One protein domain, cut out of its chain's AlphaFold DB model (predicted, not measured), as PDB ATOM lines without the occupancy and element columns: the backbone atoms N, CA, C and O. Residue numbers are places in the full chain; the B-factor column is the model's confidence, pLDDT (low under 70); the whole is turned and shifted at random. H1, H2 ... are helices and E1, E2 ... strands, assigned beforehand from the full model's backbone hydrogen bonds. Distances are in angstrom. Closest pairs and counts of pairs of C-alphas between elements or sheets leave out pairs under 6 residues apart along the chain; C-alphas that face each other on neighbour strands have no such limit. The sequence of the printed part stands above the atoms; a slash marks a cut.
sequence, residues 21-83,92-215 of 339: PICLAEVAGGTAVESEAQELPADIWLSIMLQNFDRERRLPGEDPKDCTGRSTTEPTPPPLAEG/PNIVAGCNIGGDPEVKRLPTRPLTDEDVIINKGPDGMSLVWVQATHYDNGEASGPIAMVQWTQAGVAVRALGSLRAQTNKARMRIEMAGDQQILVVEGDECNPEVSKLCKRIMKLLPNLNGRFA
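Overview. This is residues 21 to 83 and 92 to 215 of the 339 residues of the protein "Putative lipoprotein" of Enhygromyxa salina (UniProt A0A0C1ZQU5). A five-stranded sheet curls round the short helix H2, and a smaller three-stranded sheet, E6 E7 E8, is partly face to face with it, the strands of the two crossed. Long stretches without named elements, residues 50 to 83 and 92 to 118, make much of the rest. The printed part has 187 residues, with two named helices and eight named strands in the order E1 H1 H2 E2 E3 E4 E5 E6 E7 E8; the sheets run E1 E5 E4 E3 E2 and E6 E7 E8, both antiparallel. The class is mostly strand, though under half of the residues are in named elements. The whole is compact, with a radius of gyration of the C-alphas of 16.5 A and spans of 50 by 43 by 30 A.

Along the chain. E1, residues 23 to 26, begins at C-alpha 23 (-29.014, -50.352, 30.827). H1 is residues 33 to 37, and H2 is residues 42 to 49, 10.5 A long. E2 is residues 119 to 123 and E3 residues 129 to 133. E4, residues 142 to 153, measures 32.0 A and bends by 51 degrees at residue 145; E5, residues 156 to 168, measures 29.7 A and bends by 75 degrees at residue 160. E6 is residues 173 to 179, E7 residues 182 to 192, 31.3 A, and E8 residues 200 to 208, 25.8 A, ending at C-alpha 208 (-28.836, -57.703, 48.837).

Arrangement. The five-stranded sheet is strongly twisted, with E1 and E2 as edge strands. N 25 and O 157 of E1 and E5 are 2.9 A apart, N 147 and O 163 of the hairpin E4 and E5 2.8 A, N 131 and O 148 of E4 and E3 2.9 A, and N 122 and O 130 of E3 and E2 2.9 A, each within hydrogen-bond range. E2 E3 E4 E5 form a meander, each strand the antiparallel neighbour of the one before, as do E6 E7 E8. H2 is on this sheet; its closest C-alpha pair with E2 is Ala 42 and Val 119, 6.2 A. H1 is only just on it, with 5 pairs of C-alphas within 10 A, and only grazes it with residues 34 to 35. In both helices every O i to N i+4 pair is within hydrogen-bond range. The two sheets form a sandwich, two sheets face to face, their facing parts 10.3 A centre to centre and their strands at 50 degrees. The closest C-alphas of E5 and E7 are those of Gln 168 and Gly 189, 4.9 A. In the second sheet, also strongly twisted, N 184 and O 177 of E6 and E7 are 2.8 A apart, and N 187 and O 205 of E7 and E8 2.9 A.

Size, cuts and confidence. The C-alphas of Thr 31 and Gly 97, the two farthest apart, are 51.8 A apart. Residues 84 to 91 are not printed, and C-alphas 83 and 92 are 18.2 A apart across the cut, in the link from H2 to E2. Of the links printed whole, none is long. The mean pLDDT of the printed part is 89.9; residues 27 to 37 and 194 to 198 are under 70.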
ATOM      1  N   PRO A  21     -24.740 -55.317  30.509       73.38
ATOM      2  CA  PRO A  21     -25.329 -54.208  31.249       73.38
ATOM      3  C   PRO A  21     -26.859 -54.286  31.237       73.38
ATOM      4  O   PRO A  21     -27.452 -54.662  30.228       73.38
ATOM      5  N   ILE A  22     -27.484 -53.888  32.347       82.56
ATOM      6  CA  ILE A  22     -28.946 -53.791  32.485       82.56
ATOM      7  C   ILE A  22     -29.467 -52.669  31.585       82.56
ATOM      8  O   ILE A  22     -30.399 -52.854  30.809       82.56
ATOM      9  N   CYS A  23     -28.803 -51.517  31.672       86.50
ATOM     10  CA  CYS A  23     -29.014 -50.352  30.827       86.50
ATOM     11  C   CYS A  23     -27.646 -49.843  30.369       86.50
ATOM     12  O   CYS A  23     -26.691 -49.817  31.154       86.50
ATOM     13  N   LEU A  24     -27.552 -49.428  29.109       82.50
ATOM     14  CA  LEU A  24     -26.377 -48.756  28.567       82.50
ATOM     15  C   LEU A  24     -26.774 -47.335  28.181       82.50
ATOM     16  O   LEU A  24     -27.716 -47.148  27.414       82.50
ATOM     17  N   ALA A  25     -26.049 -46.353  28.706       79.62
ATOM     18  CA  ALA A  25     -26.173 -44.969  28.293       79.62
ATOM     19  C   ALA A  25     -24.885 -44.545  27.596       79.62
ATOM     20  O   ALA A  25     -23.819 -44.470  28.217       79.62
ATOM     21  N   GLU A  26     -24.992 -44.269  26.299       75.69
ATOM     22  CA  GLU A  26     -23.896 -43.664  25.559       75.69
ATOM     23  C   GLU A  26     -23.755 -42.205  25.997       75.69
ATOM     24  O   GLU A  26     -24.669 -41.394  25.852       75.69
ATOM     25  N   VAL A  27     -22.595 -41.876  26.554       68.56
ATOM     26  CA  VAL A  27     -22.192 -40.500  26.850       68.56
ATOM     27  C   VAL A  27     -20.966 -40.272  25.992       68.56
ATOM     28  O   VAL A  27     -20.072 -41.109  26.051       68.56
ATOM     29  N   ALA A  28     -20.949 -39.221  25.163       56.53
ATOM     30  CA  ALA A  28     -19.935 -38.994  24.128       56.53
ATOM     31  C   ALA A  28     -18.505 -39.273  24.638       56.53
ATOM     32  O   ALA A  28     -17.863 -38.428  25.261       56.53
ATOM     33  N   GLY A  29     -18.030 -40.494  24.396       43.56
ATOM     34  CA  GLY A  29     -16.799 -41.024  24.962       43.56
ATOM     35  C   GLY A  29     -15.642 -40.815  23.999       43.56
ATOM     36  O   GLY A  29     -15.723 -41.208  22.837       43.56
ATOM     37  N   GLY A  30     -14.564 -40.196  24.487       44.12
ATOM     38  CA  GLY A  30     -13.275 -40.125  23.787       44.12
ATOM     39  C   GLY A  30     -12.675 -38.729  23.597       44.12
ATOM     40  O   GLY A  30     -11.476 -38.639  23.357       44.12
ATOM     41  N   THR A  31     -13.454 -37.649  23.725       44.91
ATOM     42  CA  THR A  31     -12.949 -36.257  23.614       44.91
ATOM     43  C   THR A  31     -13.629 -35.263  24.561       44.91
ATOM     44  O   THR A  31     -13.349 -34.067  24.494       44.91
ATOM     45  N   ALA A  32     -14.562 -35.725  25.393       52.69
ATOM     46  CA  ALA A  32     -15.330 -34.888  26.304       52.69
ATOM     47  C   ALA A  32     -14.692 -34.923  27.704       52.69
ATOM     48  O   ALA A  32     -14.279 -35.990  28.168       52.69
ATOM     49  N   VAL A  33     -14.599 -33.762  28.361       55.00
ATOM     50  CA  VAL A  33     -13.956 -33.578  29.679       55.00
ATOM     51  C   VAL A  33     -14.557 -34.525  30.728       55.00
ATOM     52  O   VAL A  33     -13.851 -35.032  31.598       55.00
ATOM     53  N   GLU A  34     -15.843 -34.845  30.588       55.03
ATOM     54  CA  GLU A  34     -16.594 -35.762  31.445       55.03
ATOM     55  C   GLU A  34     -16.032 -37.197  31.441       55.03
ATOM     56  O   GLU A  34     -16.036 -37.874  32.470       55.03
ATOM     57  N   SER A  35     -15.496 -37.668  30.307       55.66
ATOM     58  CA  SER A  35     -14.929 -39.021  30.182       55.66
ATOM     59  C   SER A  35     -13.538 -39.143  30.807       55.66
ATOM     60  O   SER A  35     -13.149 -40.245  31.193       55.66
ATOM     61  N   GLU A  36     -12.778 -38.047  30.882       57.06
ATOM     62  CA  GLU A  36     -11.464 -38.018  31.537       57.06
ATOM     63  C   GLU A  36     -11.606 -37.847  33.053       57.06
ATOM     64  O   GLU A  36     -10.870 -38.478  33.812       57.06
ATOM     65  N   ALA A  37     -12.582 -37.046  33.492       63.25
ATOM     66  CA  ALA A  37     -12.883 -36.834  34.904       63.25
ATOM     67  C   ALA A  37     -13.695 -37.978  35.540       63.25
ATOM     68  O   ALA A  37     -13.696 -38.102  36.760       63.25
ATOM     69  N   GLN A  38     -14.363 -38.821  34.738       70.19
ATOM     70  CA  GLN A  38     -15.337 -39.816  35.219       70.19
ATOM     71  C   GLN A  38     -16.442 -39.188  36.085       70.19
ATOM     72  O   GLN A  38     -16.950 -39.799  37.030       70.19
ATOM     73  N   GLU A  39     -16.845 -37.969  35.732       80.50
ATOM     74  CA  GLU A  39     -17.873 -37.197  36.418       80.50
ATOM     75  C   GLU A  39     -18.931 -36.763  35.401       80.50
ATOM     76  O   GLU A  39     -18.606 -36.255  34.328       80.50
ATOM     77  N   LEU A  40     -20.207 -36.981  35.736       86.12
ATOM     78  CA  LEU A  40     -21.342 -36.479  34.962       86.12
ATOM     79  C   LEU A  40     -22.107 -35.444  35.786       86.12
ATOM     80  O   LEU A  40     -22.313 -35.667  36.983       86.12
ATOM     81  N   PRO A  41     -22.592 -34.365  35.150       89.06
ATOM     82  CA  PRO A  41     -23.570 -33.473  35.754       89.06
ATOM     83  C   PRO A  41     -24.831 -34.217  36.218       89.06
ATOM     84  O   PRO A  41     -25.226 -35.236  35.639       89.06
ATOM     85  N   ALA A  42     -25.501 -33.683  37.240       91.38
ATOM     86  CA  ALA A  42     -26.686 -34.306  37.825       91.38
ATOM     87  C   ALA A  42     -27.826 -34.500  36.811       91.38
ATOM     88  O   ALA A  42     -28.458 -35.549  36.796       91.38
ATOM     89  N   ASP A  43     -28.061 -33.549  35.903       90.25
ATOM     90  CA  ASP A  43     -29.120 -33.656  34.891       90.25
ATOM     91  C   ASP A  43     -28.891 -34.805  33.894       90.25
ATOM     92  O   ASP A  43     -29.855 -35.395  33.393       90.25
ATOM     93  N   ILE A  44     -27.630 -35.172  33.646       92.31
ATOM     94  CA  ILE A  44     -27.281 -36.357  32.860       92.31
ATOM     95  C   ILE A  44     -27.607 -37.624  33.652       92.31
ATOM     96  O   ILE A  44     -28.258 -38.512  33.104       92.31
ATOM     97  N   TRP A  45     -27.253 -37.700  34.941       95.00
ATOM     98  CA  TRP A  45     -27.641 -38.836  35.791       95.00
ATOM     99  C   TRP A  45     -29.151 -39.017  35.878       95.00
ATOM    100  O   TRP A  45     -29.636 -40.134  35.721       95.00
ATOM    101  N   LEU A  46     -29.888 -37.921  36.059       95.88
ATOM    102  CA  LEU A  46     -31.348 -37.915  36.059       95.88
ATOM    103  C   LEU A  46     -31.889 -38.508  34.751       95.88
ATOM    104  O   LEU A  46     -32.754 -39.374  34.786       95.88
ATOM    105  N   SER A  47     -31.318 -38.121  33.608       93.75
ATOM    106  CA  SER A  47     -31.734 -38.610  32.285       93.75
ATOM    107  C   SER A  47     -31.361 -40.073  32.012       93.75
ATOM    108  O   SER A  47     -32.070 -40.758  31.283       93.75
ATOM    109  N   ILE A  48     -30.241 -40.550  32.564       93.69
ATOM    110  CA  ILE A  48     -29.802 -41.950  32.443       93.69
ATOM    111  C   ILE A  48     -30.683 -42.860  33.299       93.69
ATOM    112  O   ILE A  48     -31.065 -43.946  32.869       93.69
ATOM    113  N   MET A  49     -30.959 -42.430  34.529       96.44
ATOM    114  CA  MET A  49     -31.584 -43.263  35.551       96.44
ATOM    115  C   MET A  49     -33.111 -43.223  35.501       96.44
ATOM    116  O   MET A  49     -33.733 -44.214  35.876       96.44
ATOM    117  N   LEU A  50     -33.710 -42.116  35.048       96.88
ATOM    118  CA  LEU A  50     -35.158 -41.945  34.962       96.88
ATOM    119  C   LEU A  50     -35.642 -41.929  33.513       96.88
ATOM    120  O   LEU A  50     -35.282 -41.062  32.715       96.88
ATOM    121  N   GLN A  51     -36.552 -42.842  33.193       94.69
ATOM    122  CA  GLN A  51     -37.257 -42.824  31.922       94.69
ATOM    123  C   GLN A  51     -38.211 -41.620  31.860       94.69
ATOM    124  O   GLN A  51     -38.952 -41.346  32.803       94.69
ATOM    125  N   ASN A  52     -38.235 -40.934  30.712       89.06
ATOM    126  CA  ASN A  52     -39.105 -39.782  30.437       89.06
ATOM    127  C   ASN A  52     -38.901 -38.576  31.379       89.06
ATOM    128  O   ASN A  52     -39.832 -37.798  31.582       89.06
ATOM    129  N   PHE A  53     -37.706 -38.404  31.948       95.62
ATOM    130  CA  PHE A  53     -37.355 -37.184  32.677       95.62
ATOM    131  C   PHE A  53     -37.393 -35.958  31.749       95.62
ATOM    132  O   PHE A  53     -36.707 -35.917  30.724       95.62
ATOM    133  N   ASP A  54     -38.186 -34.947  32.108       95.25
ATOM    134  CA  ASP A  54     -38.242 -33.675  31.387       95.25
ATOM    135  C   ASP A  54     -37.035 -32.827  31.791       95.25
ATOM    136  O   ASP A  54     -37.030 -32.200  32.851       95.25
ATOM    137  N   ARG A  55     -36.000 -32.805  30.947       93.38
ATOM    138  CA  ARG A  55     -34.760 -32.059  31.213       93.38
ATOM    139  C   ARG A  55     -34.949 -30.544  31.243       93.38
ATOM    140  O   ARG A  55     -34.204 -29.872  31.952       93.38
ATOM    141  N   GLU A  56     -35.907 -30.004  30.489       92.94
ATOM    142  CA  GLU A  56     -36.137 -28.557  30.430       92.94
ATOM    143  C   GLU A  56     -36.783 -28.064  31.723       92.94
ATOM    144  O   GLU A  56     -36.356 -27.065  32.301       92.94
ATOM    145  N   ARG A  57     -37.793 -28.793  32.208       94.81
ATOM    146  CA  ARG A  57     -38.498 -28.469  33.459       94.81
ATOM    147  C   ARG A  57     -37.849 -29.083  34.695       94.81
ATOM    148  O   ARG A  57     -38.228 -28.742  35.813       94.81
ATOM    149  N   ARG A  58     -36.895 -29.992  34.486       96.38
ATOM    150  CA  ARG A  58     -36.291 -30.874  35.490       96.38
ATOM    151  C   ARG A  58     -37.323 -31.683  36.271       96.38
ATOM    152  O   ARG A  58     -37.154 -31.911  37.460       96.38
ATOM    153  N   LEU A  59     -38.410 -32.100  35.632       96.69
ATOM    154  CA  LEU A  59     -39.489 -32.823  36.305       96.69
ATOM    155  C   LEU A  59     -39.400 -34.325  36.020       96.69
ATOM    156  O   LEU A  59     -39.241 -34.716  34.859       96.69
ATOM    157  N   PRO A  60     -39.545 -35.183  37.042       94.56
ATOM    158  CA  PRO A  60     -39.807 -36.591  36.810       94.56
ATOM    159  C   PRO A  60     -41.272 -36.772  36.371       94.56
ATOM    160  O   PRO A  60     -42.116 -35.896  36.584       94.56
ATOM    161  N   GLY A  61     -41.589 -37.920  35.768       89.19
ATOM    162  CA  GLY A  61     -42.979 -38.296  35.494       89.19
ATOM    163  C   GLY A  61     -43.808 -38.468  36.777       89.19
ATOM    164  O   GLY A  61     -43.260 -38.575  37.872       89.19
ATOM    165  N   GLU A  62     -45.141 -38.523  36.661       87.44
ATOM    166  CA  GLU A  62     -46.028 -38.749  37.822       87.44
ATOM    167  C   GLU A  62     -45.764 -40.095  38.515       87.44
ATOM    168  O   GLU A  62     -45.779 -40.170  39.743       87.44
ATOM    169  N   ASP A  63     -45.453 -41.133  37.743       91.75
ATOM    170  CA  ASP A  63     -44.899 -42.408  38.202       91.75
ATOM    171  C   ASP A  63     -43.490 -42.543  37.604       91.75
ATOM    172  O   ASP A  63     -43.350 -42.996  36.461       91.75
ATOM    173  N   PRO A  64     -42.442 -42.045  38.289       95.19
ATOM    174  CA  PRO A  64     -41.093 -42.068  37.749       95.19
ATOM    175  C   PRO A  64     -40.622 -43.511  37.580       95.19
ATOM    176  O   PRO A  64     -40.659 -44.305  38.525       95.19
ATOM    177  N   LYS A  65     -40.141 -43.831  36.380       97.00
ATOM    178  CA  LYS A  65     -39.660 -45.163  36.017       97.00
ATOM    179  C   LYS A  65     -38.151 -45.184  35.878       97.00
ATOM    180  O   LYS A  65     -37.565 -44.188  35.461       97.00
ATOM    181  N   ASP A  66     -37.533 -46.311  36.202       96.44
ATOM    182  CA  ASP A  66     -36.109 -46.523  35.974       96.44
ATOM    183  C   ASP A  66     -35.801 -46.733  34.480       96.44
ATOM    184  O   ASP A  66     -36.697 -46.798  33.635       96.44
ATOM    185  N   CYS A  67     -34.521 -46.878  34.139       94.00
ATOM    186  CA  CYS A  67     -34.073 -47.113  32.765       94.00
ATOM    187  C   CYS A  67     -34.574 -48.434  32.140       94.00
ATOM    188  O   CYS A  67     -34.441 -48.623  30.932       94.00
ATOM    189  N   THR A  68     -35.170 -49.335  32.930       94.25
ATOM    190  CA  THR A  68     -35.826 -50.568  32.462       94.25
ATOM    191  C   THR A  68     -37.348 -50.437  32.359       94.25
ATOM    192  O   THR A  68     -38.021 -51.374  31.927       94.25
ATOM    193  N   GLY A  69     -37.903 -49.278  32.726       93.94
ATOM    194  CA  GLY A  69     -39.332 -48.983  32.694       93.94
ATOM    195  C   GLY A  69     -40.112 -49.423  33.935       93.94
ATOM    196  O   GLY A  69     -41.346 -49.430  33.899       93.94
ATOM    197  N   ARG A  70     -39.433 -49.793  35.026       93.12
ATOM    198  CA  ARG A  70     -40.077 -50.196  36.287       93.12
ATOM    199  C   ARG A  70     -40.331 -48.993  37.177       93.12
ATOM    200  O   ARG A  70     -39.513 -48.077  37.192       93.12
ATOM    201  N   SER A  71     -41.442 -48.992  37.918       94.31
ATOM    202  CA  SER A  71     -41.719 -47.910  38.871       94.31
ATOM    203  C   SER A  71     -40.608 -47.833  39.913       94.31
ATOM    204  O   SER A  71     -40.131 -48.843  40.425       94.31
ATOM    205  N   THR A  72     -40.206 -46.609  40.225       94.75
ATOM    206  CA  THR A  72     -39.197 -46.326  41.248       94.75
ATOM    207  C   THR A  72     -39.820 -45.996  42.605       94.75
ATOM    208  O   THR A  72     -39.101 -45.852  43.592       94.75
ATOM    209  N   THR A  73     -41.154 -45.901  42.651       93.56
ATOM    210  CA  THR A  73     -41.930 -45.704  43.882       93.56
ATOM    211  C   THR A  73     -42.334 -47.024  44.531       93.56
ATOM    212  O   THR A  73     -42.523 -47.076  45.746       93.56
ATOM    213  N   GLU A  74     -42.407 -48.097  43.743       93.81
ATOM    214  CA  GLU A  74     -42.595 -49.458  44.234       93.81
ATOM    215  C   GLU A  74     -41.246 -50.081  44.612       93.81
ATOM    216  O   GLU A  74     -40.245 -49.848  43.925       93.81
ATOM    217  N   PRO A  75     -41.177 -50.883  45.689       94.69
ATOM    218  CA  PRO A  75     -39.956 -51.583  46.054       94.69
ATOM    219  C   PRO A  75     -39.591 -52.616  44.984       94.69
ATOM    220  O   PRO A  75     -40.453 -53.222  44.354       94.69
ATOM    221  N   THR A  76     -38.295 -52.849  44.795       95.38
ATOM    222  CA  THR A  76     -37.812 -53.881  43.880       95.38
ATOM    223  C   THR A  76     -37.774 -55.207  44.632       95.38
ATOM    224  O   THR A  76     -36.895 -55.379  45.479       95.38
ATOM    225  N   PRO A  77     -38.678 -56.165  44.352       93.94
ATOM    226  CA  PRO A  77     -38.664 -57.431  45.060       93.94
ATOM    227  C   PRO A  77     -37.459 -58.282  44.624       93.94
ATOM    228  O   PRO A  77     -36.956 -58.132  43.493       93.94
ATOM    229  N   PRO A  78     -37.008 -59.209  45.487       93.25
ATOM    230  CA  PRO A  78     -36.037 -60.227  45.113       93.25
ATOM    231  C   PRO A  78     -36.551 -61.035  43.913       93.25
ATOM    232  O   PRO A  78     -37.766 -61.207  43.759       93.25
ATOM    233  N   PRO A  79     -35.650 -61.516  43.036       90.69
ATOM    234  CA  PRO A  79     -36.052 -62.351  41.914       90.69
ATOM    235  C   PRO A  79     -36.809 -63.591  42.411       90.69
ATOM    236  O   PRO A  79     -36.576 -64.077  43.519       90.69
ATOM    237  N   LEU A  80     -37.738 -64.074  41.588       88.06
ATOM    238  CA  LEU A  80     -38.389 -65.366  41.799       88.06
ATOM    239  C   LEU A  80     -37.363 -66.498  41.687       88.06
ATOM    240  O   LEU A  80     -36.304 -66.314  41.072       88.06
ATOM    241  N   ALA A  81     -37.665 -67.649  42.290       81.44
ATOM    242  CA  ALA A  81     -36.815 -68.817  42.117       81.44
ATOM    243  C   ALA A  81     -36.825 -69.276  40.649       81.44
ATOM    244  O   ALA A  81     -37.725 -68.956  39.871       81.44
ATOM    245  N   GLU A  82     -35.795 -70.016  40.244       79.38
ATOM    246  CA  GLU A  82     -35.708 -70.522  38.877       79.38
ATOM    247  C   GLU A  82     -36.913 -71.421  38.553       79.38
ATOM    248  O   GLU A  82     -37.172 -72.404  39.245       79.38
ATOM    249  N   GLY A  83     -37.652 -71.070  37.497       80.38
ATOM    250  CA  GLY A  83     -38.859 -71.784  37.073       80.38
ATOM    251  C   GLY A  83     -40.160 -71.328  37.740       80.38
ATOM    252  O   GLY A  83     -41.215 -71.842  37.377       80.38
ATOM    253  N   PRO A  92     -46.248 -56.370  44.266       81.81
ATOM    254  CA  PRO A  92     -44.805 -56.108  44.278       81.81
ATOM    255  C   PRO A  92     -44.269 -55.747  45.669       81.81
ATOM    256  O   PRO A  92     -43.087 -55.934  45.951       81.81
ATOM    257  N   ASN A  93     -45.141 -55.262  46.555       90.88
ATOM    258  CA  ASN A  93     -44.817 -54.927  47.933       90.88
ATOM    259  C   ASN A  93     -45.010 -56.087  48.923       90.88
ATOM    260  O   ASN A  93     -44.854 -55.850  50.114       90.88
ATOM    261  N   ILE A  94     -45.352 -57.304  48.484       91.94
ATOM    262  CA  ILE A  94     -45.517 -58.468  49.365       91.94
ATOM    263  C   ILE A  94     -44.501 -59.545  48.985       91.94
ATOM    264  O   ILE A  94     -44.547 -60.114  47.898       91.94
ATOM    265  N   VAL A  95     -43.593 -59.864  49.907       91.88
ATOM    266  CA  VAL A  95     -42.567 -60.900  49.729       91.88
ATOM    267  C   VAL A  95     -42.631 -61.860  50.905       91.88
ATOM    268  O   VAL A  95     -42.541 -61.449  52.057       91.88
ATOM    269  N   ALA A  96     -42.824 -63.151  50.616       88.75
ATOM    270  CA  ALA A  96     -42.974 -64.205  51.627       88.75
ATOM    271  C   ALA A  96     -44.012 -63.881  52.719       88.75
ATOM    272  O   ALA A  96     -43.800 -64.175  53.899       88.75
ATOM    273  N   GLY A  97     -45.125 -63.263  52.311       89.69
ATOM    274  CA  GLY A  97     -46.215 -62.833  53.190       89.69
ATOM    275  C   GLY A  97     -45.981 -61.504  53.914       89.69
ATOM    276  O   GLY A  97     -46.896 -61.028  54.572       89.69
ATOM    277  N   CYS A  98     -44.808 -60.882  53.771       93.12
ATOM    278  CA  CYS A  98     -44.444 -59.649  54.469       93.12
ATOM    279  C   CYS A  98     -44.502 -58.426  53.555       93.12
ATOM    280  O   CYS A  98     -44.072 -58.487  52.401       93.12
ATOM    281  N   ASN A  99     -44.987 -57.302  54.086       93.12
ATOM    282  CA  ASN A  99     -44.996 -56.024  53.377       93.12
ATOM    283  C   ASN A  99     -43.593 -55.387  53.353       93.12
ATOM    284  O   ASN A  99     -42.938 -55.288  54.388       93.12
ATOM    285  N   ILE A 100     -43.156 -54.949  52.170       92.94
ATOM    286  CA  ILE A 100     -41.872 -54.283  51.896       92.94
ATOM    287  C   ILE A 100     -42.040 -52.910  51.209       92.94
ATOM    288  O   ILE A 100     -41.112 -52.409  50.579       92.94
ATOM    289  N   GLY A 101     -43.249 -52.341  51.228       85.50
ATOM    290  CA  GLY A 101     -43.601 -51.079  50.561       85.50
ATOM    291  C   GLY A 101     -43.351 -49.809  51.384       85.50
ATOM    292  O   GLY A 101     -43.837 -48.738  51.011       85.50
ATOM    293  N   GLY A 102     -42.620 -49.906  52.495       83.69
ATOM    294  CA  GLY A 102     -42.545 -48.867  53.518       83.69
ATOM    295  C   GLY A 102     -43.871 -48.626  54.250       83.69
ATOM    296  O   GLY A 102     -44.868 -49.320  54.042       83.69
ATOM    297  N   ASP A 103     -43.868 -47.615  55.117       86.12
ATOM    298  CA  ASP A 103     -45.048 -47.195  55.872       86.12
ATOM    299  C   ASP A 103     -46.097 -46.555  54.931       86.12
ATOM    300  O   ASP A 103     -45.754 -45.607  54.203       86.12
ATOM    301  N   PRO A 104     -47.346 -47.070  54.897       83.75
ATOM    302  CA  PRO A 104     -48.427 -46.523  54.080       83.75
ATOM    303  C   PRO A 104     -49.002 -45.195  54.601       83.75
ATOM    304  O   PRO A 104     -49.705 -44.522  53.847       83.75
ATOM    305  N   GLU A 105     -48.752 -44.814  55.857       89.00
ATOM    306  CA  GLU A 105     -49.257 -43.560  56.436       89.00
ATOM    307  C   GLU A 105     -48.453 -42.336  55.983       89.00
ATOM    308  O   GLU A 105     -48.967 -41.212  55.959       89.00
ATOM    309  N   VAL A 106     -47.204 -42.562  55.576       91.19
ATOM    310  CA  VAL A 106     -46.294 -41.530  55.084       91.19
ATOM    311  C   VAL A 106     -46.757 -41.019  53.722       91.19
ATOM    312  O   VAL A 106     -46.936 -41.783  52.766       91.19
ATOM    313  N   LYS A 107     -46.909 -39.699  53.594       93.50
ATOM    314  CA  LYS A 107     -47.509 -39.098  52.404       93.50
ATOM    315  C   LYS A 107     -46.445 -38.703  51.402       93.50
ATOM    316  O   LYS A 107     -45.465 -38.027  51.711       93.50
ATOM    317  N   ARG A 108     -46.704 -39.053  50.145       94.88
ATOM    318  CA  ARG A 108     -45.958 -38.528  49.005       94.88
ATOM    319  C   ARG A 108     -46.178 -37.016  48.896       94.88
ATOM    320  O   ARG A 108     -47.316 -36.548  48.852       94.88
ATOM    321  N   LEU A 109     -45.086 -36.268  48.801       95.19
ATOM    322  CA  LEU A 109     -45.108 -34.838  48.523       95.19
ATOM    323  C   LEU A 109     -45.370 -34.574  47.031       95.19
ATOM    324  O   LEU A 109     -45.029 -35.408  46.184       95.19
ATOM    325  N   PRO A 110     -45.946 -33.410  46.679       94.62
ATOM    326  CA  PRO A 110     -46.126 -33.021  45.286       94.62
ATOM    327  C   PRO A 110     -44.808 -33.042  44.506       94.62
ATOM    328  O   PRO A 110     -43.759 -32.644  45.018       94.62
ATOM    329  N   THR A 111     -44.877 -33.461  43.243       94.69
ATOM    330  CA  THR A 111     -43.722 -33.444  42.344       94.69
ATOM    331  C   THR A 111     -43.164 -32.026  42.211       94.69
ATOM    332  O   THR A 111     -43.907 -31.070  41.980       94.69
ATOM    333  N   ARG A 112     -41.839 -31.904  42.315       95.62
ATOM    334  CA  ARG A 112     -41.087 -30.659  42.126       95.62
ATOM    335  C   ARG A 112     -39.949 -30.859  41.123       95.62
ATOM    336  O   ARG A 112     -39.554 -32.005  40.900       95.62
ATOM    337  N   PRO A 113     -39.394 -29.776  40.550       97.62
ATOM    338  CA  PRO A 113     -38.148 -29.864  39.804       97.62
ATOM    339  C   PRO A 113     -37.041 -30.514  40.646       97.62
ATOM    340  O   PRO A 113     -36.855 -30.154  41.814       97.62
ATOM    341  N   LEU A 114     -36.334 -31.470  40.051       97.75
ATOM    342  CA  LEU A 114     -35.162 -32.117  40.622       97.75
ATOM    343  C   LEU A 114     -33.930 -31.231  40.437       97.75
ATOM    344  O   LEU A 114     -33.795 -30.461  39.481       97.75
ATOM    345  N   THR A 115     -33.031 -31.347  41.391       97.06
ATOM    346  CA  THR A 115     -31.820 -30.559  41.559       97.06
ATOM    347  C   THR A 115     -30.627 -31.488  41.726       97.06
ATOM    348  O   THR A 115     -30.769 -32.708  41.796       97.06
ATOM    349  N   ASP A 116     -29.440 -30.907  41.807       96.44
ATOM    350  CA  ASP A 116     -28.207 -31.665  41.982       96.44
ATOM    351  C   ASP A 116     -28.164 -32.372  43.353       96.44
ATOM    352  O   ASP A 116     -27.533 -33.415  43.482       96.44
ATOM    353  N   GLU A 117     -28.896 -31.860  44.352       96.69
ATOM    354  CA  GLU A 117     -29.052 -32.484  45.677       96.69
ATOM    355  C   GLU A 117     -29.887 -33.774  45.632       96.69
ATOM    356  O   GLU A 117     -29.766 -34.618  46.518       96.69
ATOM    357  N   ASP A 118     -30.679 -33.967  44.570       98.12
ATOM    358  CA  ASP A 118     -31.504 -35.161  44.355       98.12
ATOM    359  C   ASP A 118     -30.719 -36.311  43.701       98.12
ATOM    360  O   ASP A 118     -31.300 -37.325  43.308       98.12
ATOM    361  N   VAL A 119     -29.401 -36.164  43.549       98.12
ATOM    362  CA  VAL A 119     -28.512 -37.192  43.008       98.12
ATOM    363  C   VAL A 119     -27.381 -37.447  43.994       98.12
ATOM    364  O   VAL A 119     -26.489 -36.624  44.180       98.12
ATOM    365  N   ILE A 120     -27.380 -38.632  44.599       97.94
ATOM    366  CA  ILE A 120     -26.297 -39.066  45.480       97.94
ATOM    367  C   ILE A 120     -25.385 -40.010  44.716       97.94
ATOM    368  O   ILE A 120     -25.832 -41.015  44.165       97.94
ATOM    369  N   ILE A 121     -24.092 -39.693  44.725       97.31
ATOM    370  CA  ILE A 121     -23.051 -40.502  44.098       97.31
ATOM    371  C   ILE A 121     -22.014 -40.861  45.157       97.31
ATOM    372  O   ILE A 121     -21.391 -39.994  45.771       97.31
ATOM    373  N   ASN A 122     -21.801 -42.154  45.371       97.25
ATOM    374  CA  ASN A 122     -20.733 -42.662  46.223       97.25
ATOM    375  C   ASN A 122     -19.821 -43.600  45.432       97.25
ATOM    376  O   ASN A 122     -20.199 -44.139  44.394       97.25
ATOM    377  N   LYS A 123     -18.596 -43.801  45.921       95.44
ATOM    378  CA  LYS A 123     -17.675 -44.773  45.322       95.44
ATOM    379  C   LYS A 123     -18.171 -46.189  45.613       95.44
ATOM    380  O   LYS A 123     -18.492 -46.506  46.756       95.44
ATOM    381  N   GLY A 124     -18.220 -47.018  44.581       93.88
ATOM    382  CA  GLY A 124     -18.493 -48.447  44.669       93.88
ATOM    383  C   GLY A 124     -17.214 -49.293  44.598       93.88
ATOM    384  O   GLY A 124     -16.102 -48.756  44.545       93.88
ATOM    385  N   PRO A 125     -17.356 -50.629  44.602       91.88
ATOM    386  CA  PRO A 125     -16.240 -51.554  44.424       91.88
ATOM    387  C   PRO A 125     -15.675 -51.484  42.997       91.88
ATOM    388  O   PRO A 125     -16.358 -51.067  42.066       91.88
ATOM    389  N   ASP A 126     -14.418 -51.900  42.820       89.94
ATOM    390  CA  ASP A 126     -13.776 -52.082  41.505       89.94
ATOM    391  C   ASP A 126     -13.834 -50.862  40.563       89.94
ATOM    392  O   ASP A 126     -13.900 -50.996  39.340       89.94
ATOM    393  N   GLY A 127     -13.811 -49.650  41.130       86.81
ATOM    394  CA  GLY A 127     -13.884 -48.399  40.363       86.81
ATOM    395  C   GLY A 127     -15.275 -48.088  39.796       86.81
ATOM    396  O   GLY A 127     -15.399 -47.218  38.939       86.81
ATOM    397  N   MET A 128     -16.312 -48.793  40.251       94.12
ATOM    398  CA  MET A 128     -17.708 -48.463  39.968       94.12
ATOM    399  C   MET A 128     -18.187 -47.306  40.850       94.12
ATOM    400  O   MET A 128     -17.580 -46.986  41.875       94.12
ATOM    401  N   SER A 129     -19.320 -46.717  40.483       95.88
ATOM    402  CA  SER A 129     -20.037 -45.740  41.305       95.88
ATOM    403  C   SER A 129     -21.373 -46.315  41.765       95.88
ATOM    404  O   SER A 129     -21.992 -47.117  41.068       95.88
ATOM    405  N   LEU A 130     -21.823 -45.896  42.942       98.00
ATOM    406  CA  LEU A 130     -23.186 -46.086  43.425       98.00
ATOM    407  C   LEU A 130     -23.938 -44.786  43.189       98.00
ATOM    408  O   LEU A 130     -23.484 -43.740  43.649       98.00
ATOM    409  N   VAL A 131     -25.052 -44.846  42.468       98.12
ATOM    410  CA  VAL A 131     -25.852 -43.677  42.098       98.12
ATOM    411  C   VAL A 131     -27.279 -43.889  42.567       98.12
ATOM    412  O   VAL A 131     -27.894 -44.891  42.211       98.12
ATOM    413  N   TRP A 132     -27.810 -42.941  43.329       98.69
ATOM    414  CA  TRP A 132     -29.213 -42.899  43.719       98.69
ATOM    415  C   TRP A 132     -29.824 -41.581  43.276       98.69
ATOM    416  O   TRP A 132     -29.339 -40.512  43.641       98.69
ATOM    417  N   VAL A 133     -30.885 -41.676  42.482       98.50
ATOM    418  CA  VAL A 133     -31.694 -40.527  42.077       98.50
ATOM    419  C   VAL A 133     -32.945 -40.481  42.943       98.50
ATOM    420  O   VAL A 133     -33.700 -41.444  42.981       98.50
ATOM    421  N   GLN A 134     -33.185 -39.361  43.615       98.38
ATOM    422  CA  GLN A 134     -34.312 -39.127  44.518       98.38
ATOM    423  C   GLN A 134     -35.485 -38.517  43.740       98.38
ATOM    424  O   GLN A 134     -35.691 -37.307  43.711       98.38
ATOM    425  N   ALA A 135     -36.248 -39.361  43.047       97.88
ATOM    426  CA  ALA A 135     -37.278 -38.911  42.109       97.88
ATOM    427  C   ALA A 135     -38.600 -38.507  42.782       97.88
ATOM    428  O   ALA A 135     -39.321 -37.646  42.280       97.88
ATOM    429  N   THR A 136     -38.935 -39.128  43.911       97.62
ATOM    430  CA  THR A 136     -40.172 -38.892  44.664       97.62
ATOM    431  C   THR A 136     -39.833 -38.612  46.118       97.62
ATOM    432  O   THR A 136     -39.029 -39.325  46.693       97.62
ATOM    433  N   HIS A 137     -40.447 -37.597  46.724       97.25
ATOM    434  CA  HIS A 137     -40.177 -37.195  48.107       97.25
ATOM    435  C   HIS A 137     -41.389 -37.436  49.005       97.25
ATOM    436  O   HIS A 137     -42.527 -37.411  48.527       97.25
ATOM    437  N   TYR A 138     -41.144 -37.627  50.297       96.50
ATOM    438  CA  TYR A 138     -42.161 -37.905  51.307       96.50
ATOM    439  C   TYR A 138     -42.092 -36.905  52.466       96.50
ATOM    440  O   TYR A 138     -41.069 -36.256  52.695       96.50
ATOM    441  N   ASP A 139     -43.201 -36.757  53.187       94.38
ATOM    442  CA  ASP A 139     -43.345 -35.790  54.281       94.38
ATOM    443  C   ASP A 139     -42.552 -36.141  55.551       94.38
ATOM    444  O   ASP A 139     -42.337 -35.271  56.392       94.38
ATOM    445  N   ASN A 140     -42.036 -37.368  55.651       92.38
ATOM    446  CA  ASN A 140     -41.148 -37.830  56.723       92.38
ATOM    447  C   ASN A 140     -39.642 -37.661  56.418       92.38
ATOM    448  O   ASN A 140     -38.811 -38.162  57.172       92.38
ATOM    449  N   GLY A 141     -39.275 -36.999  55.313       94.56
ATOM    450  CA  GLY A 141     -37.873 -36.799  54.913       94.56
ATOM    451  C   GLY A 141     -37.267 -37.925  54.066       94.56
ATOM    452  O   GLY A 141     -36.117 -37.813  53.626       94.56
ATOM    453  N   GLU A 142     -38.029 -38.981  53.775       97.00
ATOM    454  CA  GLU A 142     -37.620 -39.994  52.809       97.00
ATOM    455  C   GLU A 142     -37.737 -39.494  51.366       97.00
ATOM    456  O   GLU A 142     -38.536 -38.614  51.029       97.00
ATOM    457  N   ALA A 143     -36.985 -40.141  50.482       97.69
ATOM    458  CA  ALA A 143     -37.236 -40.122  49.052       97.69
ATOM    459  C   ALA A 143     -37.237 -41.545  48.494       97.69
ATOM    460  O   ALA A 143     -36.637 -42.446  49.081       97.69
ATOM    461  N   SER A 144     -37.904 -41.738  47.358       97.62
ATOM    462  CA  SER A 144     -37.846 -42.946  46.546       97.62
ATOM    463  C   SER A 144     -37.340 -42.661  45.136       97.62
ATOM    464  O   SER A 144     -37.546 -41.579  44.577       97.62
ATOM    465  N   GLY A 145     -36.631 -43.630  44.564       98.12
ATOM    466  CA  GLY A 145     -36.105 -43.530  43.212       98.12
ATOM    467  C   GLY A 145     -35.135 -44.663  42.855       98.12
ATOM    468  O   GLY A 145     -34.912 -45.564  43.673       98.12
ATOM    469  N   PRO A 146     -34.571 -44.663  41.635       98.38
ATOM    470  CA  PRO A 146     -33.700 -45.733  41.182       98.38
ATOM    471  C   PRO A 146     -32.327 -45.632  41.848       98.38
ATOM    472  O   PRO A 146     -31.728 -44.556  41.929       98.38
ATOM    473  N   ILE A 147     -31.815 -46.777  42.281       98.56
ATOM    474  CA  ILE A 147     -30.465 -46.945  42.804       98.56
ATOM    475  C   ILE A 147     -29.694 -47.928  41.931       98.56
ATOM    476  O   ILE A 147     -30.189 -49.008  41.610       98.56
ATOM    477  N   ALA A 148     -28.483 -47.561  41.534       98.12
ATOM    478  CA  ALA A 148     -27.671 -48.362  40.635       98.12
ATOM    479  C   ALA A 148     -26.212 -48.442  41.054       98.12
ATOM    480  O   ALA A 148     -25.645 -47.512  41.624       98.12
ATOM    481  N   MET A 149     -25.591 -49.553  40.670       97.44
ATOM    482  CA  MET A 149     -24.146 -49.679  40.586       97.44
ATOM    483  C   MET A 149     -23.753 -49.549  39.121       97.44
ATOM    484  O   MET A 149     -24.214 -50.321  38.276       97.44
ATOM    485  N   VAL A 150     -22.924 -48.559  38.820       95.69
ATOM    486  CA  VAL A 150     -22.615 -48.142  37.456       95.69
ATOM    487  C   VAL A 150     -21.122 -48.215  37.189       95.69
ATOM    488  O   VAL A 150     -20.298 -47.899  38.042       95.69
ATOM    489  N   GLN A 151     -20.773 -48.634  35.981       93.50
ATOM    490  CA  GLN A 151     -19.399 -48.753  35.527       93.50
ATOM    491  C   GLN A 151     -19.161 -47.824  34.338       93.50
ATOM    492  O   GLN A 151     -19.918 -47.842  33.366       93.50
ATOM    493  N   TRP A 152     -18.061 -47.079  34.382       88.50
ATOM    494  CA  TRP A 152     -17.554 -46.356  33.223       88.50
ATOM    495  C   TRP A 152     -16.973 -47.318  32.185       88.50
ATOM    496  O   TRP A 152     -16.191 -48.218  32.492       88.50
ATOM    497  N   THR A 153     -17.361 -47.121  30.934       86.06
ATOM    498  CA  THR A 153     -16.907 -47.883  29.770       86.06
ATOM    499  C   THR A 153     -16.392 -46.923  28.704       86.06
ATOM    500  O   THR A 153     -16.621 -45.720  28.779       86.06
ATOM    501  N   GLN A 154     -15.735 -47.448  27.668       79.75
ATOM    502  CA  GLN A 154     -15.299 -46.619  26.536       79.75
ATOM    503  C   GLN A 154     -16.468 -45.942  25.799       79.75
ATOM    504  O   GLN A 154     -16.269 -44.904  25.180       79.75
ATOM    505  N   ALA A 155     -17.667 -46.526  25.866       77.88
ATOM    506  CA  ALA A 155     -18.859 -46.024  25.187       77.88
ATOM    507  C   ALA A 155     -19.716 -45.083  26.059       77.88
ATOM    508  O   ALA A 155     -20.682 -44.516  25.560       77.88
ATOM    509  N   GLY A 156     -19.403 -44.924  27.351       85.69
ATOM    510  CA  GLY A 156     -20.245 -44.200  28.309       85.69
ATOM    511  C   GLY A 156     -20.449 -44.989  29.599       85.69
ATOM    512  O   GLY A 156     -19.523 -45.644  30.080       85.69
ATOM    513  N   VAL A 157     -21.660 -44.966  30.155       90.50
ATOM    514  CA  VAL A 157     -21.971 -45.589  31.450       90.50
ATOM    515  C   VAL A 157     -22.812 -46.852  31.272       90.50
ATOM    516  O   VAL A 157     -23.826 -46.864  30.576       90.50
ATOM    517  N   ALA A 158     -22.397 -47.923  31.946       92.38
ATOM    518  CA  ALA A 158     -23.085 -49.206  31.993       92.38
ATOM    519  C   ALA A 158     -23.660 -49.464  33.392       92.38
ATOM    520  O   ALA A 158     -22.913 -49.521  34.370       92.38
ATOM    521  N   VAL A 159     -24.971 -49.687  33.490       94.88
ATOM    522  CA  VAL A 159     -25.631 -50.099  34.738       94.88
ATOM    523  C   VAL A 159     -25.399 -51.595  34.957       94.88
ATOM    524  O   VAL A 159     -25.781 -52.417  34.124       94.88
ATOM    525  N   ARG A 160     -24.748 -51.954  36.069       94.88
ATOM    526  CA  ARG A 160     -24.374 -53.336  36.429       94.88
ATOM    527  C   ARG A 160     -25.279 -53.950  37.489       94.88
ATOM    528  O   ARG A 160     -25.467 -55.161  37.484       94.88
ATOM    529  N   ALA A 161     -25.830 -53.124  38.370       96.81
ATOM    530  CA  ALA A 161     -26.913 -53.511  39.261       96.81
ATOM    531  C   ALA A 161     -27.932 -52.376  39.362       96.81
ATOM    532  O   ALA A 161     -27.541 -51.212  39.266       96.81
ATOM    533  N   LEU A 162     -29.210 -52.710  39.540       98.06
ATOM    534  CA  LEU A 162     -30.314 -51.750  39.609       98.06
ATOM    535  C   LEU A 162     -31.365 -52.198  40.631       98.06
ATOM    536  O   LEU A 162     -31.604 -53.390  40.817       98.06
ATOM    537  N   GLY A 163     -32.013 -51.238  41.272       97.50
ATOM    538  CA  GLY A 163     -33.211 -51.441  42.073       97.50
ATOM    539  C   GLY A 163     -33.897 -50.113  42.354       97.50
ATOM    540  O   GLY A 163     -33.461 -49.060  41.889       97.50
ATOM    541  N   SER A 164     -34.952 -50.160  43.152       97.06
ATOM    542  CA  SER A 164     -35.613 -48.990  43.716       97.06
ATOM    543  C   SER A 164     -35.310 -48.907  45.205       97.06
ATOM    544  O   SER A 164     -35.334 -49.904  45.927       97.06
ATOM    545  N   LEU A 165     -34.997 -47.701  45.662       98.00
ATOM    546  CA  LEU A 165     -34.691 -47.408  47.051       98.00
ATOM    547  C   LEU A 165     -35.658 -46.349  47.547       98.00
ATOM    548  O   LEU A 165     -35.712 -45.272  46.964       98.00
ATOM    549  N   ARG A 166     -36.336 -46.640  48.661       97.44
ATOM    550  CA  ARG A 166     -36.968 -45.652  49.539       97.44
ATOM    551  C   ARG A 166     -36.172 -45.568  50.843       97.44
ATOM    552  O   ARG A 166     -36.018 -46.604  51.500       97.44
ATOM    553  N   ALA A 167     -35.625 -44.398  51.166       97.44
ATOM    554  CA  ALA A 167     -34.788 -44.172  52.351       97.44
ATOM    555  C   ALA A 167     -34.709 -42.685  52.744       97.44
ATOM    556  O   ALA A 167     -35.057 -41.805  51.957       97.44
ATOM    557  N   GLN A 168     -34.205 -42.420  53.953       97.38
ATOM    558  CA  GLN A 168     -33.924 -41.075  54.469       97.38
ATOM    559  C   GLN A 168     -32.883 -40.357  53.603       97.38
ATOM    560  O   GLN A 168     -31.843 -40.935  53.291       97.38
ATOM    561  N   THR A 169     -33.143 -39.101  53.228       96.94
ATOM    562  CA  THR A 169     -32.264 -38.323  52.328       96.94
ATOM    563  C   THR A 169     -31.176 -37.549  53.068       96.94
ATOM    564  O   THR A 169     -30.067 -37.361  52.561       96.94
ATOM    565  N   ASN A 170     -31.463 -37.114  54.295       95.81
ATOM    566  CA  ASN A 170     -30.556 -36.279  55.065       95.81
ATOM    567  C   ASN A 170     -29.275 -37.043  55.435       95.81
ATOM    568  O   ASN A 170     -29.318 -38.101  56.064       95.81
ATOM    569  N   LYS A 171     -28.121 -36.487  55.040       96.19
ATOM    570  CA  LYS A 171     -26.785 -37.102  55.174       96.19
ATOM    571  C   LYS A 171     -26.711 -38.531  54.629       96.19
ATOM    572  O   LYS A 171     -25.936 -39.347  55.141       96.19
ATOM    573  N   ALA A 172     -27.504 -38.822  53.601       98.00
ATOM    574  CA  ALA A 172     -27.548 -40.146  53.030       98.00
ATOM    575  C   ALA A 172     -26.208 -40.548  52.400       98.00
ATOM    576  O   ALA A 172     -25.518 -39.748  51.765       98.00
ATOM    577  N   ARG A 173     -25.837 -41.812  52.593       98.12
ATOM    578  CA  ARG A 173     -24.624 -42.415  52.040       98.12
ATOM    579  C   ARG A 173     -24.856 -43.874  51.700       98.12
ATOM    580  O   ARG A 173     -25.594 -44.574  52.388       98.12
ATOM    581  N   MET A 174     -24.168 -44.328  50.665       98.56
ATOM    582  CA  MET A 174     -24.252 -45.681  50.142       98.56
ATOM    583  C   MET A 174     -22.867 -46.316  50.097       98.56
ATOM    584  O   MET A 174     -21.876 -45.656  49.772       98.56
ATOM    585  N   ARG A 175     -22.805 -47.614  50.378       98.19
ATOM    586  CA  ARG A 175     -21.609 -48.446  50.194       98.19
ATOM    587  C   ARG A 175     -22.006 -49.882  49.883       98.19
ATOM    588  O   ARG A 175     -23.115 -50.297  50.204       98.19
ATOM    589  N   ILE A 176     -21.095 -50.635  49.276       97.94
ATOM    590  CA  ILE A 176     -21.233 -52.087  49.149       97.94
ATOM    591  C   ILE A 176     -20.415 -52.746  50.248       97.94
ATOM    592  O   ILE A 176     -19.246 -52.416  50.429       97.94
ATOM    593  N   GLU A 177     -21.029 -53.706  50.922       97.31
ATOM    594  CA  GLU A 177     -20.363 -54.636  51.820       97.31
ATOM    595  C   GLU A 177     -20.462 -56.058  51.291       97.31
ATOM    596  O   GLU A 177     -21.411 -56.418  50.590       97.31
ATOM    597  N   MET A 178     -19.476 -56.869  51.654       95.06
ATOM    598  CA  MET A 178     -19.486 -58.300  51.386       95.06
ATOM    599  C   MET A 178     -19.924 -59.031  52.648       95.06
ATOM    600  O   MET A 178     -19.241 -58.951  53.661       95.06
ATOM    601  N   ALA A 179     -21.025 -59.771  52.570       92.38
ATOM    602  CA  ALA A 179     -21.408 -60.761  53.563       92.38
ATOM    603  C   ALA A 179     -21.200 -62.146  52.947       92.38
ATOM    604  O   ALA A 179     -22.037 -62.644  52.196       92.38
ATOM    605  N   GLY A 180     -20.028 -62.733  53.200       89.62
ATOM    606  CA  GLY A 180     -19.619 -63.957  52.514       89.62
ATOM    607  C   GLY A 180     -19.355 -63.677  51.036       89.62
ATOM    608  O   GLY A 180     -18.530 -62.827  50.705       89.62
ATOM    609  N   ASP A 181     -20.049 -64.384  50.152       89.38
ATOM    610  CA  ASP A 181     -20.050 -64.146  48.704       89.38
ATOM    611  C   ASP A 181     -21.154 -63.174  48.249       89.38
ATOM    612  O   ASP A 181     -21.144 -62.713  47.105       89.38
ATOM    613  N   GLN A 182     -22.074 -62.809  49.145       92.12
ATOM    614  CA  GLN A 182     -23.190 -61.927  48.845       92.12
ATOM    615  C   GLN A 182     -22.777 -60.456  48.978       92.12
ATOM    616  O   GLN A 182     -22.393 -59.981  50.046       92.12
ATOM    617  N   GLN A 183     -22.933 -59.698  47.892       95.50
ATOM    618  CA  GLN A 183     -22.869 -58.237  47.936       95.50
ATOM    619  C   GLN A 183     -24.142 -57.672  48.565       95.50
ATOM    620  O   GLN A 183     -25.251 -58.032  48.160       95.50
ATOM    621  N   ILE A 184     -23.990 -56.753  49.511       97.44
ATOM    622  CA  ILE A 184     -25.088 -56.032  50.148       97.44
ATOM    623  C   ILE A 184     -24.841 -54.544  49.970       97.44
ATOM    624  O   ILE A 184     -23.811 -54.010  50.376       97.44
ATOM    625  N   LEU A 185     -25.809 -53.866  49.370       98.56
ATOM    626  CA  LEU A 185     -25.865 -52.420  49.376       98.56
ATOM    627  C   LEU A 185     -26.350 -51.956  50.748       98.56
ATOM    628  O   LEU A 185     -27.447 -52.303  51.186       98.56
ATOM    629  N   VAL A 186     -25.518 -51.161  51.408       98.56
ATOM    630  CA  VAL A 186     -25.823 -50.512  52.677       98.56
ATOM    631  C   VAL A 186     -26.121 -49.051  52.403       98.56
ATOM    632  O   VAL A 186     -25.293 -48.341  51.826       98.56
ATOM    633  N   VAL A 187     -27.291 -48.607  52.841       98.62
ATOM    634  CA  VAL A 187     -27.742 -47.221  52.739       98.62
ATOM    635  C   VAL A 187     -27.951 -46.700  54.149       98.62
ATOM    636  O   VAL A 187     -28.691 -47.294  54.922       98.62
ATOM    637  N   GLU A 188     -27.304 -45.599  54.498       98.50
ATOM    638  CA  GLU A 188     -27.487 -44.943  55.790       98.50
ATOM    639  C   GLU A 188     -27.988 -43.521  55.571       98.50
ATOM    640  O   GLU A 188     -27.474 -42.847  54.684       98.50
ATOM    641  N   GLY A 189     -28.933 -43.057  56.385       97.75
ATOM    642  CA  GLY A 189     -29.445 -41.683  56.383       97.75
ATOM    643  C   GLY A 189     -29.999 -41.302  57.755       97.75
ATOM    644  O   GLY A 189     -30.239 -42.168  58.592       97.75
ATOM    645  N   ASP A 190     -30.161 -40.011  58.019       96.06
ATOM    646  CA  ASP A 190     -30.607 -39.501  59.316       96.06
ATOM    647  C   ASP A 190     -32.100 -39.103  59.243       96.06
ATOM    648  O   ASP A 190     -32.456 -38.132  58.580       96.06
ATOM    649  N   GLU A 191     -32.968 -39.811  59.965       93.12
ATOM    650  CA  GLU A 191     -34.355 -39.409  60.222       93.12
ATOM    651  C   GLU A 191     -34.364 -38.347  61.327       93.12
ATOM    652  O   GLU A 191     -34.016 -38.628  62.476       93.12
ATOM    653  N   CYS A 192     -34.735 -37.115  60.999       87.69
ATOM    654  CA  CYS A 192     -34.768 -36.016  61.962       87.69
ATOM    655  C   CYS A 192     -36.205 -35.598  62.243       87.69
ATOM    656  O   CYS A 192     -36.951 -35.290  61.318       87.69
ATOM    657  N   ASN A 193     -36.567 -35.497  63.523       75.50
ATOM    658  CA  ASN A 193     -37.842 -34.903  63.900       75.50
ATOM    659  C   ASN A 193     -37.750 -33.365  63.762       75.50
ATOM    660  O   ASN A 193     -36.968 -32.743  64.490       75.50
ATOM    661  N   PRO A 194     -38.533 -32.731  62.868       65.31
ATOM    662  CA  PRO A 194     -38.493 -31.282  62.687       65.31
ATOM    663  C   PRO A 194     -39.008 -30.510  63.914       65.31
ATOM    664  O   PRO A 194     -38.579 -29.380  64.145       65.31
ATOM    665  N   GLU A 195     -39.879 -31.112  64.730       65.19
ATOM    666  CA  GLU A 195     -40.430 -30.513  65.952       65.19
ATOM    667  C   GLU A 195     -39.431 -30.542  67.120       65.19
ATOM    668  O   GLU A 195     -39.449 -29.670  67.988       65.19
ATOM    669  N   VAL A 196     -38.506 -31.507  67.118       60.66
ATOM    670  CA  VAL A 196     -37.464 -31.674  68.143       60.66
ATOM    671  C   VAL A 196     -36.094 -31.653  67.461       60.66
ATOM    672  O   VAL A 196     -35.391 -32.659  67.383       60.66
ATOM    673  N   SER A 197     -35.722 -30.468  66.967       51.91
ATOM    674  CA  SER A 197     -34.623 -30.154  66.024       51.91
ATOM    675  C   SER A 197     -33.203 -30.681  66.320       51.91
ATOM    676  O   SER A 197     -32.276 -30.391  65.563       51.91
ATOM    677  N   LYS A 198     -32.984 -31.440  67.399       60.31
ATOM    678  CA  LYS A 198     -31.674 -31.994  67.784       60.31
ATOM    679  C   LYS A 198     -31.607 -33.519  67.843       60.31
ATOM    680  O   LYS A 198     -30.510 -34.046  68.013       60.31
ATOM    681  N   LEU A 199     -32.727 -34.230  67.717       72.50
ATOM    682  CA  LEU A 199     -32.737 -35.691  67.774       72.50
ATOM    683  C   LEU A 199     -32.936 -36.248  66.366       72.50
ATOM    684  O   LEU A 199     -34.056 -36.336  65.871       72.50
ATOM    685  N   CYS A 200     -31.821 -36.599  65.725       88.25
ATOM    686  CA  CYS A 200     -31.830 -37.362  64.484       88.25
ATOM    687  C   CYS A 200     -31.446 -38.811  64.778       88.25
ATOM    688  O   CYS A 200     -30.410 -39.066  65.399       88.25
ATOM    689  N   LYS A 201     -32.264 -39.754  64.318       91.75
ATOM    690  CA  LYS A 201     -31.980 -41.187  64.361       91.75
ATOM    691  C   LYS A 201     -31.283 -41.579  63.069       91.75
ATOM    692  O   LYS A 201     -31.788 -41.313  61.984       91.75
ATOM    693  N   ARG A 202     -30.124 -42.230  63.159       96.12
ATOM    694  CA  ARG A 202     -29.504 -42.810  61.965       96.12
ATOM    695  C   ARG A 202     -30.207 -44.111  61.616       96.12
ATOM    696  O   ARG A 202     -30.205 -45.028  62.430       96.12
ATOM    697  N   ILE A 203     -30.741 -44.191  60.409       97.31
ATOM    698  CA  ILE A 203     -31.376 -45.375  59.843       97.31
ATOM    699  C   ILE A 203     -30.394 -46.030  58.872       97.31
ATOM    700  O   ILE A 203     -29.820 -45.354  58.021       97.31
ATOM    701  N   MET A 204     -30.189 -47.338  59.006       98.19
ATOM    702  CA  MET A 204     -29.417 -48.171  58.086       98.19
ATOM    703  C   MET A 204     -30.350 -49.159  57.394       98.19
ATOM    704  O   MET A 204     -30.997 -49.946  58.073       98.19
ATOM    705  N   LYS A 205     -30.363 -49.177  56.063       97.94
ATOM    706  CA  LYS A 205     -31.124 -50.115  55.233       97.94
ATOM    707  C   LYS A 205     -30.185 -51.010  54.430       97.94
ATOM    708  O   LYS A 205     -29.167 -50.545  53.915       97.94
ATOM    709  N   LEU A 206     -30.529 -52.291  54.327       98.12
ATOM    710  CA  LEU A 206     -29.745 -53.317  53.645       98.12
ATOM    711  C   LEU A 206     -30.510 -53.856  52.434       98.12
ATOM    712  O   LEU A 206     -31.648 -54.302  52.564       98.12
ATOM    713  N   LEU A 207     -29.873 -53.845  51.263       98.12
ATOM    714  CA  LEU A 207     -30.423 -54.396  50.026       98.12
ATOM    715  C   LEU A 207     -29.429 -55.416  49.446       98.12
ATOM    716  O   LEU A 207     -28.372 -55.011  48.951       98.12
ATOM    717  N   PRO A 208     -29.703 -56.732  49.492       97.19
ATOM    718  CA  PRO A 208     -28.836 -57.703  48.837       97.19
ATOM    719  C   PRO A 208     -28.841 -57.487  47.316       97.19
ATOM    720  O   PRO A 208     -29.882 -57.215  46.716       97.19
ATOM    721  N   ASN A 209     -27.669 -57.625  46.695       96.38
ATOM    722  CA  ASN A 209     -27.511 -57.644  45.244       96.38
ATOM    723  C   ASN A 209     -27.737 -59.064  44.706       96.38
ATOM    724  O   ASN A 209     -26.826 -59.892  44.685       96.38
ATOM    725  N   LEU A 210     -28.954 -59.351  44.265       94.31
ATOM    726  CA  LEU A 210     -29.366 -60.662  43.777       94.31
ATOM    727  C   LEU A 210     -29.372 -60.653  42.248       94.31
ATOM    728  O   LEU A 210     -30.305 -60.144  41.632       94.31
ATOM    729  N   ASN A 211     -28.329 -61.200  41.623       90.62
ATOM    730  CA  ASN A 211     -28.196 -61.267  40.159       90.62
ATOM    731  C   ASN A 211     -28.278 -59.888  39.467       90.62
ATOM    732  O   ASN A 211     -28.990 -59.718  38.479       90.62
ATOM    733  N   GLY A 212     -27.568 -58.886  39.999       93.50
ATOM    734  CA  GLY A 212     -27.603 -57.515  39.472       93.50
ATOM    735  C   GLY A 212     -28.840 -56.728  39.911       93.50
ATOM    736  O   GLY A 212     -29.166 -55.698  39.324       93.50
ATOM    737  N   ARG A 213     -29.555 -57.196  40.936       95.19
ATOM    738  CA  ARG A 213     -30.728 -56.520  41.477       95.19
ATOM    739  C   ARG A 213     -30.524 -56.146  42.929       95.19
ATOM    740  O   ARG A 213     -30.431 -57.035  43.767       95.19
ATOM    741  N   PHE A 214     -30.558 -54.856  43.239       97.81
ATOM    742  CA  PHE A 214     -30.699 -54.420  44.625       97.81
ATOM    743  C   PHE A 214     -32.147 -54.626  45.052       97.81
ATOM    744  O   PHE A 214     -33.042 -53.905  44.615       97.81
ATOM    745  N   ALA A 215     -32.377 -55.668  45.846       96.69
ATOM    746  CA  ALA A 215     -33.712 -56.073  46.250       96.69
ATOM    747  C   ALA A 215     -34.067 -55.522  47.634       96.69
ATOM    748  O   ALA A 215     -33.261 -55.594  48.562       96.69
TER     749      ALA A 215